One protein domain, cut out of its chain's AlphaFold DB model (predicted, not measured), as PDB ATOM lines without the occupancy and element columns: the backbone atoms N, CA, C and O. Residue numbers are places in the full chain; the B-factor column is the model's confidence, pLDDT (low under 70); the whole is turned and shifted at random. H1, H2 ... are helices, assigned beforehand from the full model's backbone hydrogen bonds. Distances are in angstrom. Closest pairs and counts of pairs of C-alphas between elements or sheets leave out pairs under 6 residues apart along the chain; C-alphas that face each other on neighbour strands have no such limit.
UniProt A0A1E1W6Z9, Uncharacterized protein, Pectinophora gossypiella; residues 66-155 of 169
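AT A GLANCE: This is residues 66 to 155 of the 169 residues of an uncharacterized protein of Pectinophora gossypiella (UniProt A0A1E1W6Z9). Three helices, H1, H2 and H3, are clustered with their centres in a triangle, and a short fourth helix, H4, lies off to one side and touches no helix. Residues 66 to 78 run from near the last printed residue to H1, and the long link from H3 to H4 folds back beside H3 with residues 134 to 138 before it reaches H4; residues 141 to 147 stick out. The printed part has 90 residues with four named helices, in the order H1, H2, H3, H4, and no named strand; the class is all helix, though under half of the residues, 41 of 90, are in named elements. The whole is compact, with a radius of gyration of the C-alphas of 13.6 A, and it spans 36 by 25 by 24 A.

HOW THE PARTS SIT: After residues 66 to 78, which hold no named element, comes H1, residues 79 to 87. H2, residues 94 to 103, touches H1, and their closest C-alphas, those of Val 82 and Pro 94, are 5.2 A apart. These two helices run opposite ways at a steep tilt of 62 degrees. H3, residues 115 to 128, only just touches H1, with 3 pairs of C-alphas within 8 A, and does so with residues 122 to 125 alone; the closest C-alphas are those of Leu 84 and Ala 122, 6.8 A apart. H1 and H3 run the same way at a tilt of 38 degrees, only just steep. H3 also only just touches H2, with 3 pairs of C-alphas within 8 A and with its residues 121 to 125 alone; the closest C-alphas are those of Ser 101 and Leu 121, 7.1 A apart. H2 and H3 run opposite ways at a steep tilt of 63 degrees. The helix packing is mostly crossed: no pair that touches is at a shallow tilt. H4, residues 146 to 153, is apart from H1, H2 and H3. In the backbones of H1, H2, H3 and H4 every O i to N i+4 pair is within hydrogen-bond range.

IN THESE COORDINATES: H1 begins at C-alpha 79, at (-68.604, -9.510, 87.647), and measures 12.4 A from first to last C-alpha. H2 measures 14.3 A. H3, the longest helix with 14 residues, measures 19.7 A and begins at C-alpha 115, at (-80.186, -9.818, 80.934). H4, 8 residues, ends at C-alpha 153, at (-86.433, -23.245, 98.455).

THE WHOLE: The C-alphas farthest apart, those of Leu 103 and Glu 146, are 37.4 A apart, while those of Tyr 66 and Gly 155, the first and last printed residues, are 6.9 A apart. The printed part has no cut. The links from H2 to H3, 11 residues, and from H3 to H4, 17 residues, are long; the link from H1 to H2, 6 residues, is short. The mean pLDDT of the printed part is 94.3, and no printed residue is under 70.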
ATOM      1  N   TYR A  66     -79.110 -24.955 100.308       88.25
ATOM      2  CA  TYR A  66     -77.872 -24.198 100.226       88.25
ATOM      3  C   TYR A  66     -76.921 -24.886  99.253       88.25
ATOM      4  O   TYR A  66     -76.771 -26.109  99.281       88.25
ATOM      5  N   LYS A  67     -76.297 -24.087  98.391       89.00
ATOM      6  CA  LYS A  67     -75.205 -24.501  97.514       89.00
ATOM      7  C   LYS A  67     -74.064 -23.519  97.733       89.00
ATOM      8  O   LYS A  67     -74.253 -22.319  97.550       89.00
ATOM      9  N   GLN A  68     -72.911 -24.041  98.133       89.62
ATOM     10  CA  GLN A  68     -71.682 -23.265  98.198       89.62
ATOM     11  C   GLN A  68     -71.107 -23.132  96.785       89.62
ATOM     12  O   GLN A  68     -71.155 -24.085  96.005       89.62
ATOM     13  N   PHE A  69     -70.596 -21.949  96.468       91.56
ATOM     14  CA  PHE A  69     -69.886 -21.675  95.225       91.56
ATOM     15  C   PHE A  69     -68.471 -21.249  95.569       91.56
ATOM     16  O   PHE A  69     -68.292 -20.387  96.430       91.56
ATOM     17  N   GLU A  70     -67.492 -21.816  94.875       92.50
ATOM     18  CA  GLU A  70     -66.113 -21.376  95.031       92.50
ATOM     19  C   GLU A  70     -65.955 -19.958  94.465       92.50
ATOM     20  O   GLU A  70     -66.352 -19.699  93.322       92.50
ATOM     21  N   PRO A  71     -65.431 -19.003  95.253       93.69
ATOM     22  CA  PRO A  71     -65.289 -17.627  94.812       93.69
ATOM     23  C   PRO A  71     -64.188 -17.508  93.755       93.69
ATOM     24  O   PRO A  71     -63.068 -17.978  93.939       93.69
ATOM     25  N   ILE A  72     -64.494 -16.804  92.666       96.38
ATOM     26  CA  ILE A  72     -63.536 -16.491  91.601       96.38
ATOM     27  C   ILE A  72     -63.286 -14.980  91.601       96.38
ATOM     28  O   ILE A  72     -64.223 -14.181  91.625       96.38
ATOM     29  N   MET A  73     -62.016 -14.569  91.593       95.50
ATOM     30  CA  MET A  73     -61.648 -13.153  91.589       95.50
ATOM     31  C   MET A  73     -61.911 -12.533  90.215       95.50
ATOM     32  O   MET A  73     -61.406 -13.013  89.202       95.50
ATOM     33  N   GLN A  74     -62.682 -11.444  90.177       94.12
ATOM     34  CA  GLN A  74     -62.930 -10.720  88.933       94.12
ATOM     35  C   GLN A  74     -61.746  -9.843  88.524       94.12
ATOM     36  O   GLN A  74     -61.070  -9.251  89.366       94.12
ATOM     37  N   VAL A  75     -61.577  -9.676  87.213       94.50
ATOM     38  CA  VAL A  75     -60.648  -8.713  86.613       94.50
ATOM     39  C   VAL A  75     -61.454  -7.732  85.770       94.50
ATOM     40  O   VAL A  75     -62.198  -8.132  84.874       94.50
ATOM     41  N   GLY A  76     -61.342  -6.438  86.073       94.19
ATOM     42  CA  GLY A  76     -62.122  -5.405  85.390       94.19
ATOM     43  C   GLY A  76     -63.639  -5.544  85.624       94.19
ATOM     44  O   GLY A  76     -64.061  -5.992  86.697       94.19
ATOM     45  N   PRO A  77     -64.485  -5.158  84.652       94.38
ATOM     46  CA  PRO A  77     -65.938  -5.100  84.808       94.38
ATOM     47  C   PRO A  77     -66.645  -6.444  84.528       94.38
ATOM     48  O   PRO A  77     -67.755  -6.481  84.006       94.38
ATOM     49  N   THR A  78     -66.016  -7.568  84.873       95.88
ATOM     50  CA  THR A  78     -66.446  -8.927  84.491       95.88
ATOM     51  C   THR A  78     -67.334  -9.625  85.525       95.88
ATOM     52  O   THR A  78     -67.564 -10.826  85.417       95.88
ATOM     53  N   CYS A  79     -67.876  -8.911  86.518       95.00
ATOM     54  CA  CYS A  79     -68.604  -9.510  87.647       95.00
ATOM     55  C   CYS A  79     -69.724 -10.485  87.231       95.00
ATOM     56  O   CYS A  79     -69.855 -11.558  87.814       95.00
ATOM     57  N   GLY A  80     -70.500 -10.155  86.192       95.06
ATOM     58  CA  GLY A  80     -71.549 -11.038  85.675       95.06
ATOM     59  C   GLY A  80     -71.002 -12.302  85.004       95.06
ATOM     60  O   GLY A  80     -71.603 -13.365  85.128       95.06
ATOM     61  N   LEU A  81     -69.860 -12.197  84.320       97.31
ATOM     62  CA  LEU A  81     -69.201 -13.329  83.659       97.31
ATOM     63  C   LEU A  81     -68.575 -14.268  84.695       97.31
ATOM     64  O   LEU A  81     -68.700 -15.483  84.599       97.31
ATOM     65  N   VAL A  82     -67.967 -13.687  85.728       97.38
ATOM     66  CA  VAL A  82     -67.410 -14.408  86.876       97.38
ATOM     67  C   VAL A  82     -68.505 -15.155  87.631       97.38
ATOM     68  O   VAL A  82     -68.350 -16.341  87.893       97.38
ATOM     69  N   ALA A  83     -69.644 -14.513  87.906       96.56
ATOM     70  CA  ALA A  83     -70.779 -15.178  88.544       96.56
ATOM     71  C   ALA A  83     -71.308 -16.366  87.716       96.56
ATOM     72  O   ALA A  83     -71.709 -17.385  88.279       96.56
ATOM     73  N   LEU A  84     -71.277 -16.260  86.383       96.50
ATOM     74  CA  LEU A  84     -71.645 -17.360  85.494       96.50
ATOM     75  C   LEU A  84     -70.604 -18.495  85.508       96.50
ATOM     76  O   LEU A  84     -70.985 -19.661  85.527       96.50
ATOM     77  N   SER A  85     -69.311 -18.170  85.571       97.88
ATOM     78  CA  SER A  85     -68.237 -19.157  85.758       97.88
ATOM     79  C   SER A  85     -68.373 -19.898  87.095       97.88
ATOM     80  O   SER A  85     -68.320 -21.125  87.140       97.88
ATOM     81  N   MET A  86     -68.660 -19.171  88.181       97.31
ATOM     82  CA  MET A  86     -68.909 -19.758  89.502       97.31
ATOM     83  C   MET A  86     -70.095 -20.732  89.483       97.31
ATOM     84  O   MET A  86     -70.035 -21.783  90.118       97.31
ATOM     85  N   LEU A  87     -71.165 -20.426  88.732       95.31
ATOM     86  CA  LEU A  87     -72.337 -21.303  88.607       95.31
ATOM     87  C   LEU A  87     -71.965 -22.703  88.096       95.31
ATOM     88  O   LEU A  87     -72.538 -23.692  88.569       95.31
ATOM     89  N   VAL A  88     -71.002 -22.762  87.172       95.62
ATOM     90  CA  VAL A  88     -70.457 -23.988  86.570       95.62
ATOM     91  C   VAL A  88     -69.149 -24.438  87.225       95.62
ATOM     92  O   VAL A  88     -68.390 -25.189  86.634       95.62
ATOM     93  N   ASN A  89     -68.874 -23.984  88.451       95.38
ATOM     94  CA  ASN A  89     -67.700 -24.375  89.233       95.38
ATOM     95  C   ASN A  89     -66.347 -24.127  88.533       95.38
ATOM     96  O   ASN A  89     -65.383 -24.853  88.757       95.38
ATOM     97  N   GLY A  90     -66.270 -23.104  87.680       96.75
ATOM     98  CA  GLY A  90     -65.044 -22.745  86.968       96.75
ATOM     99  C   GLY A  90     -64.693 -23.634  85.772       96.75
ATOM    100  O   GLY A  90     -63.669 -23.369  85.151       96.75
ATOM    101  N   GLU A  91     -65.533 -24.615  85.409       97.19
ATOM    102  CA  GLU A  91     -65.347 -25.465  84.213       97.19
ATOM    103  C   GLU A  91     -65.162 -24.626  82.938       97.19
ATOM    104  O   GLU A  91     -64.357 -24.956  82.073       97.19
ATOM    105  N   VAL A  92     -65.850 -23.480  82.862       98.19
ATOM    106  CA  VAL A  92     -65.610 -22.450  81.844       98.19
ATOM    107  C   VAL A  92     -65.075 -21.200  82.533       98.19
ATOM    108  O   VAL A  92     -65.747 -20.607  83.387       98.19
ATOM    109  N   SER A  93     -63.861 -20.784  82.169       97.88
ATOM    110  CA  SER A  93     -63.165 -19.674  82.834       97.88
ATOM    111  C   SER A  93     -63.784 -18.300  82.514       97.88
ATOM    112  O   SER A  93     -64.331 -18.111  81.424       97.88
ATOM    113  N   PRO A  94     -63.664 -17.285  83.396       97.81
ATOM    114  CA  PRO A  94     -64.165 -15.938  83.101       97.81
ATOM    115  C   PRO A  94     -63.581 -15.317  81.822       97.81
ATOM    116  O   PRO A  94     -64.293 -14.603  81.115       97.81
ATOM    117  N   ASP A  95     -62.315 -15.606  81.502       97.94
ATOM    118  CA  ASP A  95     -61.648 -15.117  80.289       97.94
ATOM    119  C   ASP A  95     -62.215 -15.761  79.021       97.94
ATOM    120  O   ASP A  95     -62.427 -15.090  78.008       97.94
ATOM    121  N   GLU A  96     -62.523 -17.056  79.077       98.25
ATOM    122  CA  GLU A  96     -63.192 -17.754  77.984       98.25
ATOM    123  C   GLU A  96     -64.609 -17.215  77.768       98.25
ATOM    124  O   GLU A  96     -64.980 -16.871  76.642       98.25
ATOM    125  N   ILE A  97     -65.364 -17.021  78.853       98.44
ATOM    126  CA  ILE A  97     -66.694 -16.399  78.808       98.44
ATOM    127  C   ILE A  97     -66.609 -14.984  78.215       98.44
ATOM    128  O   ILE A  97     -67.465 -14.601  77.410       98.44
ATOM    129  N   LEU A  98     -65.582 -14.200  78.562       98.38
ATOM    130  CA  LEU A  98     -65.348 -12.872  77.991       98.38
ATOM    131  C   LEU A  98     -65.069 -12.941  76.486       98.38
ATOM    132  O   LEU A  98     -65.637 -12.151  75.729       98.38
ATOM    133  N   ASN A  99     -64.239 -13.883  76.039       98.31
ATOM    134  CA  ASN A  99     -63.938 -14.071  74.621       98.31
ATOM    135  C   ASN A  99     -65.192 -14.448  73.826       98.31
ATOM    136  O   ASN A  99     -65.474 -13.821  72.804       98.31
ATOM    137  N   ILE A 100     -65.997 -15.386  74.334       98.25
ATOM    138  CA  ILE A 100     -67.293 -15.745  73.741       98.25
ATOM    139  C   ILE A 100     -68.200 -14.512  73.679       98.25
ATOM    140  O   ILE A 100     -68.767 -14.199  72.636       98.25
ATOM    141  N   SER A 101     -68.295 -13.759  74.776       97.94
ATOM    142  CA  SER A 101     -69.164 -12.579  74.849       97.94
ATOM    143  C   SER A 101     -68.742 -11.467  73.883       97.94
ATOM    144  O   SER A 101     -69.605 -10.756  73.367       97.94
ATOM    145  N   LYS A 102     -67.439 -11.317  73.613       98.19
ATOM    146  CA  LYS A 102     -66.905 -10.395  72.599       98.19
ATOM    147  C   LYS A 102     -67.241 -10.853  71.183       98.19
ATOM    148  O   LYS A 102     -67.699 -10.039  70.385       98.19
ATOM    149  N   LEU A 103     -67.049 -12.139  70.883       98.06
ATOM    150  CA  LEU A 103     -67.372 -12.725  69.574       98.06
ATOM    151  C   LEU A 103     -68.862 -12.594  69.243       98.06
ATOM    152  O   LEU A 103     -69.228 -12.312  68.106       98.06
ATOM    153  N   GLU A 104     -69.716 -12.734  70.253       97.75
ATOM    154  CA  GLU A 104     -71.165 -12.570  70.138       97.75
ATOM    155  C   GLU A 104     -71.621 -11.096  70.130       97.75
ATOM    156  O   GLU A 104     -72.807 -10.809  69.956       97.75
ATOM    157  N   GLY A 105     -70.706 -10.145  70.342       97.56
ATOM    158  CA  GLY A 105     -71.016  -8.715  70.400       97.56
ATOM    159  C   GLY A 105     -71.824  -8.296  71.634       97.56
ATOM    160  O   GLY A 105     -72.502  -7.269  71.609       97.56
ATOM    161  N   TYR A 106     -71.793  -9.076  72.719       97.62
ATOM    162  CA  TYR A 106     -72.525  -8.768  73.954       97.62
ATOM    163  C   TYR A 106     -71.804  -7.741  74.828       97.62
ATOM    164  O   TYR A 106     -72.461  -7.016  75.576       97.62
ATOM    165  N   THR A 107     -70.474  -7.691  74.749       96.44
ATOM    166  CA  THR A 107     -69.639  -6.762  75.514       96.44
ATOM    167  C   THR A 107     -68.304  -6.509  74.818       96.44
ATOM    168  O   THR A 107     -67.854  -7.320  74.010       96.44
ATOM    169  N   SER A 108     -67.652  -5.395  75.154       95.69
ATOM    170  CA  SER A 108     -66.282  -5.091  74.725       95.69
ATOM    171  C   SER A 108     -65.253  -5.367  75.820       95.69
ATOM    172  O   SER A 108     -64.179  -5.866  75.502       95.69
ATOM    173  N   ASN A 109     -65.564  -5.093  77.095       95.31
ATOM    174  CA  ASN A 109     -64.602  -5.225  78.199       95.31
ATOM    175  C   ASN A 109     -65.083  -6.128  79.347       95.31
ATOM    176  O   ASN A 109     -64.318  -6.372  80.277       95.31
ATOM    177  N   GLY A 110     -66.310  -6.654  79.283       95.19
ATOM    178  CA  GLY A 110     -66.874  -7.559  80.289       95.19
ATOM    179  C   GLY A 110     -68.188  -7.087  80.900       95.19
ATOM    180  O   GLY A 110     -68.921  -7.910  81.446       95.19
ATOM    181  N   GLU A 111     -68.529  -5.802  80.758       94.81
ATOM    182  CA  GLU A 111     -69.803  -5.261  81.219       94.81
ATOM    183  C   GLU A 111     -70.966  -5.991  80.536       94.81
ATOM    184  O   GLU A 111     -71.014  -6.068  79.306       94.81
ATOM    185  N   MET A 112     -71.943  -6.473  81.308       93.88
ATOM    186  CA  MET A 112     -73.177  -7.041  80.766       93.88
ATOM    187  C   MET A 112     -74.369  -6.145  81.097       93.88
ATOM    188  O   MET A 112     -74.883  -6.158  82.212       93.88
ATOM    189  N   PHE A 113     -74.856  -5.412  80.098       91.19
ATOM    190  CA  PHE A 113     -75.989  -4.488  80.255       91.19
ATOM    191  C   PHE A 113     -77.349  -5.092  79.882       91.19
ATOM    192  O   PHE A 113     -78.380  -4.435  80.004       91.19
ATOM    193  N   SER A 114     -77.377  -6.340  79.409       93.56
ATOM    194  CA  SER A 114     -78.592  -6.994  78.922       93.56
ATOM    195  C   SER A 114     -78.773  -8.361  79.566       93.56
ATOM    196  O   SER A 114     -78.046  -9.305  79.265       93.56
ATOM    197  N   CYS A 115     -79.815  -8.509  80.389       93.75
ATOM    198  CA  CYS A 115     -80.186  -9.818  80.934       93.75
ATOM    199  C   CYS A 115     -80.574 -10.813  79.830       93.75
ATOM    200  O   CYS A 115     -80.383 -12.012  79.993       93.75
ATOM    201  N   LYS A 116     -81.081 -10.332  78.684       95.06
ATOM    202  CA  LYS A 116     -81.371 -11.194  77.528       95.06
ATOM    203  C   LYS A 116     -80.090 -11.778  76.929       95.06
ATOM    204  O   LYS A 116     -80.073 -12.955  76.591       95.06
ATOM    205  N   ASN A 117     -79.025 -10.980  76.828       96.38
ATOM    206  CA  ASN A 117     -77.720 -11.469  76.374       96.38
ATOM    207  C   ASN A 117     -77.101 -12.403  77.419       96.38
ATOM    208  O   ASN A 117     -76.567 -13.440  77.050       96.38
ATOM    209  N   MET A 118     -77.251 -12.092  78.711       96.12
ATOM    210  CA  MET A 118     -76.804 -12.969  79.796       96.12
ATOM    211  C   MET A 118     -77.468 -14.353  79.740       96.12
ATOM    212  O   MET A 118     -76.792 -15.351  79.944       96.12
ATOM    213  N   VAL A 119     -78.761 -14.440  79.411       95.69
ATOM    214  CA  VAL A 119     -79.444 -15.735  79.231       95.69
ATOM    215  C   VAL A 119     -78.850 -16.538  78.073       95.69
ATOM    216  O   VAL A 119     -78.547 -17.713  78.251       95.69
ATOM    217  N   LYS A 120     -78.628 -15.908  76.913       96.19
ATOM    218  CA  LYS A 120     -77.989 -16.570  75.759       96.19
ATOM    219  C   LYS A 120     -76.560 -17.015  76.070       96.19
ATOM    220  O   LYS A 120     -76.116 -18.066  75.622       96.19
ATOM    221  N   LEU A 121     -75.833 -16.200  76.828       97.12
ATOM    222  CA  LEU A 121     -74.488 -16.530  77.268       97.12
ATOM    223  C   LEU A 121     -74.501 -17.706  78.251       97.12
ATOM    224  O   LEU A 121     -73.689 -18.613  78.109       97.12
ATOM    225  N   ALA A 122     -75.441 -17.728  79.199       96.19
ATOM    226  CA  ALA A 122     -75.598 -18.824  80.148       96.19
ATOM    227  C   ALA A 122     -75.875 -20.159  79.450       96.19
ATOM    228  O   ALA A 122     -75.271 -21.159  79.815       96.19
ATOM    229  N   GLU A 123     -76.708 -20.165  78.407       95.56
ATOM    230  CA  GLU A 123     -76.950 -21.351  77.578       95.56
ATOM    231  C   GLU A 123     -75.655 -21.916  76.976       95.56
ATOM    232  O   GLU A 123     -75.383 -23.113  77.086       95.56
ATOM    233  N   LYS A 124     -74.816 -21.048  76.396       96.25
ATOM    234  CA  LYS A 124     -73.519 -21.437  75.823       96.25
ATOM    235  C   LYS A 124     -72.569 -21.974  76.889       96.25
ATOM    236  O   LYS A 124     -71.950 -23.008  76.675       96.25
ATOM    237  N   VAL A 125     -72.476 -21.299  78.034       97.06
ATOM    238  CA  VAL A 125     -71.582 -21.705  79.129       97.06
ATOM    239  C   VAL A 125     -72.009 -23.036  79.744       97.06
ATOM    240  O   VAL A 125     -71.161 -23.891  79.959       97.06
ATOM    241  N   LEU A 126     -73.307 -23.248  79.972       95.88
ATOM    242  CA  LEU A 126     -73.825 -24.531  80.458       95.88
ATOM    243  C   LEU A 126     -73.548 -25.663  79.464       95.88
ATOM    244  O   LEU A 126     -73.170 -26.752  79.881       95.88
ATOM    245  N   SER A 127     -73.684 -25.387  78.164       95.38
ATOM    246  CA  SER A 127     -73.375 -26.361  77.110       95.38
ATOM    247  C   SER A 127     -71.885 -26.716  77.073       95.38
ATOM    248  O   SER A 127     -71.546 -27.885  76.940       95.38
ATOM    249  N   LEU A 128     -70.996 -25.724  77.215       96.69
ATOM    250  CA  LEU A 128     -69.543 -25.935  77.267       96.69
ATOM    251  C   LEU A 128     -69.098 -26.686  78.525       96.69
ATOM    252  O   LEU A 128     -68.163 -27.470  78.458       96.69
ATOM    253  N   ALA A 129     -69.786 -26.472  79.647       96.75
ATOM    254  CA  ALA A 129     -69.561 -27.206  80.889       96.75
ATOM    255  C   ALA A 129     -70.214 -28.605  80.901       96.75
ATOM    256  O   ALA A 129     -70.230 -29.248  81.947       96.75
ATOM    257  N   GLU A 130     -70.811 -29.046  79.786       95.75
ATOM    258  CA  GLU A 130     -71.515 -30.333  79.662       95.75
ATOM    259  C   GLU A 130     -72.625 -30.529  80.718       95.75
ATOM    260  O   GLU A 130     -72.936 -31.639  81.152       95.75
ATOM    261  N   ILE A 131     -73.254 -29.431  81.149       93.44
ATOM    262  CA  ILE A 131     -74.325 -29.459  82.145       93.44
ATOM    263  C   ILE A 131     -75.668 -29.660  81.441       93.44
ATOM    264  O   ILE A 131     -76.233 -28.747  80.834       93.44
ATOM    265  N   GLU A 132     -76.220 -30.860  81.588       89.44
ATOM    266  CA  GLU A 132     -77.534 -31.228  81.061       89.44
ATOM    267  C   GLU A 132     -78.664 -31.029  82.087       89.44
ATOM    268  O   GLU A 132     -78.443 -30.858  83.286       89.44
ATOM    269  N   ASN A 133     -79.917 -31.093  81.620       87.00
ATOM    270  CA  ASN A 133     -81.130 -31.063  82.456       87.00
ATOM    271  C   ASN A 133     -81.300 -29.801  83.327       87.00
ATOM    272  O   ASN A 133     -81.995 -29.825  84.346       87.00
ATOM    273  N   VAL A 134     -80.714 -28.675  82.914       88.12
ATOM    274  CA  VAL A 134     -80.886 -27.383  83.585       88.12
ATOM    275  C   VAL A 134     -81.922 -26.537  82.860       88.12
ATOM    276  O   VAL A 134     -81.877 -26.359  81.647       88.12
ATOM    277  N   SER A 135     -82.847 -25.961  83.630       89.06
ATOM    278  CA  SER A 135     -83.742 -24.912  83.141       89.06
ATOM    279  C   SER A 135     -83.273 -23.552  83.652       89.06
ATOM    280  O   SER A 135     -83.046 -23.369  84.848       89.06
ATOM    281  N   PHE A 136     -83.152 -22.580  82.756       89.69
ATOM    282  CA  PHE A 136     -82.828 -21.195  83.089       89.69
ATOM    283  C   PHE A 136     -83.838 -20.275  82.405       89.69
ATOM    284  O   PHE A 136     -84.278 -20.521  81.286       89.69
ATOM    285  N   ASN A 137     -84.283 -19.238  83.114       90.31
ATOM    286  CA  ASN A 137     -85.350 -18.358  82.648       90.31
ATOM    287  C   ASN A 137     -85.066 -16.915  83.060       90.31
ATOM    288  O   ASN A 137     -84.666 -16.657  84.195       90.31
ATOM    289  N   LEU A 138     -85.352 -15.967  82.166       92.88
ATOM    290  CA  LEU A 138     -85.364 -14.552  82.520       92.88
ATOM    291  C   LEU A 138     -86.635 -14.237  83.313       92.88
ATOM    292  O   LEU A 138     -87.745 -14.383  82.803       92.88
ATOM    293  N   LYS A 139     -86.473 -13.760  84.546       91.00
ATOM    294  CA  LYS A 139     -87.578 -13.267  85.372       91.00
ATOM    295  C   LYS A 139     -87.526 -11.748  85.456       91.00
ATOM    296  O   LYS A 139     -86.462 -11.154  85.591       91.00
ATOM    297  N   THR A 140     -88.697 -11.127  85.355       88.19
ATOM    298  CA  THR A 140     -88.885  -9.685  85.544       88.19
ATOM    299  C   THR A 140     -89.850  -9.466  86.704       88.19
ATOM    300  O   THR A 140     -90.723 -10.299  86.942       88.19
ATOM    301  N   GLY A 141     -89.678  -8.372  87.446       85.75
ATOM    302  CA  GLY A 141     -90.473  -8.073  88.638       85.75
ATOM    303  C   GLY A 141     -89.639  -8.026  89.917       85.75
ATOM    304  O   GLY A 141     -88.426  -7.830  89.872       85.75
ATOM    305  N   GLY A 142     -90.309  -8.141  91.065       84.12
ATOM    306  CA  GLY A 142     -89.667  -8.105  92.380       84.12
ATOM    307  C   GLY A 142     -89.004  -9.432  92.750       84.12
ATOM    308  O   GLY A 142     -89.512 -10.492  92.399       84.12
ATOM    309  N   LEU A 143     -87.904  -9.366  93.508       84.69
ATOM    310  CA  LEU A 143     -87.133 -10.532  93.968       84.69
ATOM    311  C   LEU A 143     -87.901 -11.443  94.942       84.69
ATOM    312  O   LEU A 143     -87.563 -12.610  95.078       84.69
ATOM    313  N   PHE A 144     -88.929 -10.916  95.610       87.19
ATOM    314  CA  PHE A 144     -89.672 -11.603  96.672       87.19
ATOM    315  C   PHE A 144     -91.039 -12.127  96.210       87.19
ATOM    316  O   PHE A 144     -91.992 -12.135  96.986       87.19
ATOM    317  N   SER A 145     -91.180 -12.504  94.938       90.81
ATOM    318  CA  SER A 145     -92.403 -13.172  94.483       90.81
ATOM    319  C   SER A 145     -92.468 -14.609  95.008       90.81
ATOM    320  O   SER A 145     -91.435 -15.254  95.192       90.81
ATOM    321  N   GLU A 146     -93.683 -15.125  95.203       91.88
ATOM    322  CA  GLU A 146     -93.910 -16.502  95.667       91.88
ATOM    323  C   GLU A 146     -93.201 -17.534  94.770       91.88
ATOM    324  O   GLU A 146     -92.491 -18.394  95.281       91.88
ATOM    325  N   ASP A 147     -93.275 -17.374  93.441       91.94
ATOM    326  CA  ASP A 147     -92.586 -18.235  92.460       91.94
ATOM    327  C   ASP A 147     -91.054 -18.234  92.628       91.94
ATOM    328  O   ASP A 147     -90.419 -19.286  92.547       91.94
ATOM    329  N   ILE A 148     -90.435 -17.070  92.877       92.50
ATOM    330  CA  ILE A 148     -88.979 -16.994  93.089       92.50
ATOM    331  C   ILE A 148     -88.607 -17.662  94.413       92.50
ATOM    332  O   ILE A 148     -87.670 -18.459  94.448       92.50
ATOM    333  N   ILE A 149     -89.352 -17.378  95.485       91.94
ATOM    334  CA  ILE A 149     -89.109 -17.960  96.810       91.94
ATOM    335  C   ILE A 149     -89.234 -19.487  96.751       91.94
ATOM    336  O   ILE A 149     -88.341 -20.190  97.221       91.94
ATOM    337  N   GLU A 150     -90.287 -20.014  96.124       93.50
ATOM    338  CA  GLU A 150     -90.489 -21.455  95.975       93.50
ATOM    339  C   GLU A 150     -89.340 -22.115  95.197       93.50
ATOM    340  O   GLU A 150     -88.803 -23.142  95.625       93.50
ATOM    341  N   LYS A 151     -88.902 -21.506  94.086       93.38
ATOM    342  CA  LYS A 151     -87.759 -21.997  93.303       93.38
ATOM    343  C   LYS A 151     -86.467 -22.020  94.119       93.38
ATOM    344  O   LYS A 151     -85.758 -23.025  94.082       93.38
ATOM    345  N   LEU A 152     -86.173 -20.961  94.875       92.94
ATOM    346  CA  LEU A 152     -84.994 -20.896  95.748       92.94
ATOM    347  C   LEU A 152     -85.050 -21.965  96.852       92.94
ATOM    348  O   LEU A 152     -84.066 -22.668  97.078       92.94
ATOM    349  N   LEU A 153     -86.219 -22.175  97.472       93.38
ATOM    350  CA  LEU A 153     -86.433 -23.245  98.455       93.38
ATOM    351  C   LEU A 153     -86.250 -24.652  97.863       93.38
ATOM    352  O   LEU A 153     -85.971 -25.597  98.601       93.38
ATOM    353  N   ASN A 154     -86.404 -24.797  96.547       92.94
ATOM    354  CA  ASN A 154     -86.148 -26.032  95.807       92.94
ATOM    355  C   ASN A 154     -84.714 -26.119  95.241       92.94
ATOM    356  O   ASN A 154     -84.386 -27.097  94.575       92.94
ATOM    357  N   GLY A 155     -83.844 -25.148  95.542       92.31
ATOM    358  CA  GLY A 155     -82.426 -25.163  95.168       92.31
ATOM    359  C   GLY A 155     -82.092 -24.463  93.851       92.31
ATOM    360  O   GLY A 155     -80.990 -24.648  93.337       92.31
TER     361      GLY A 155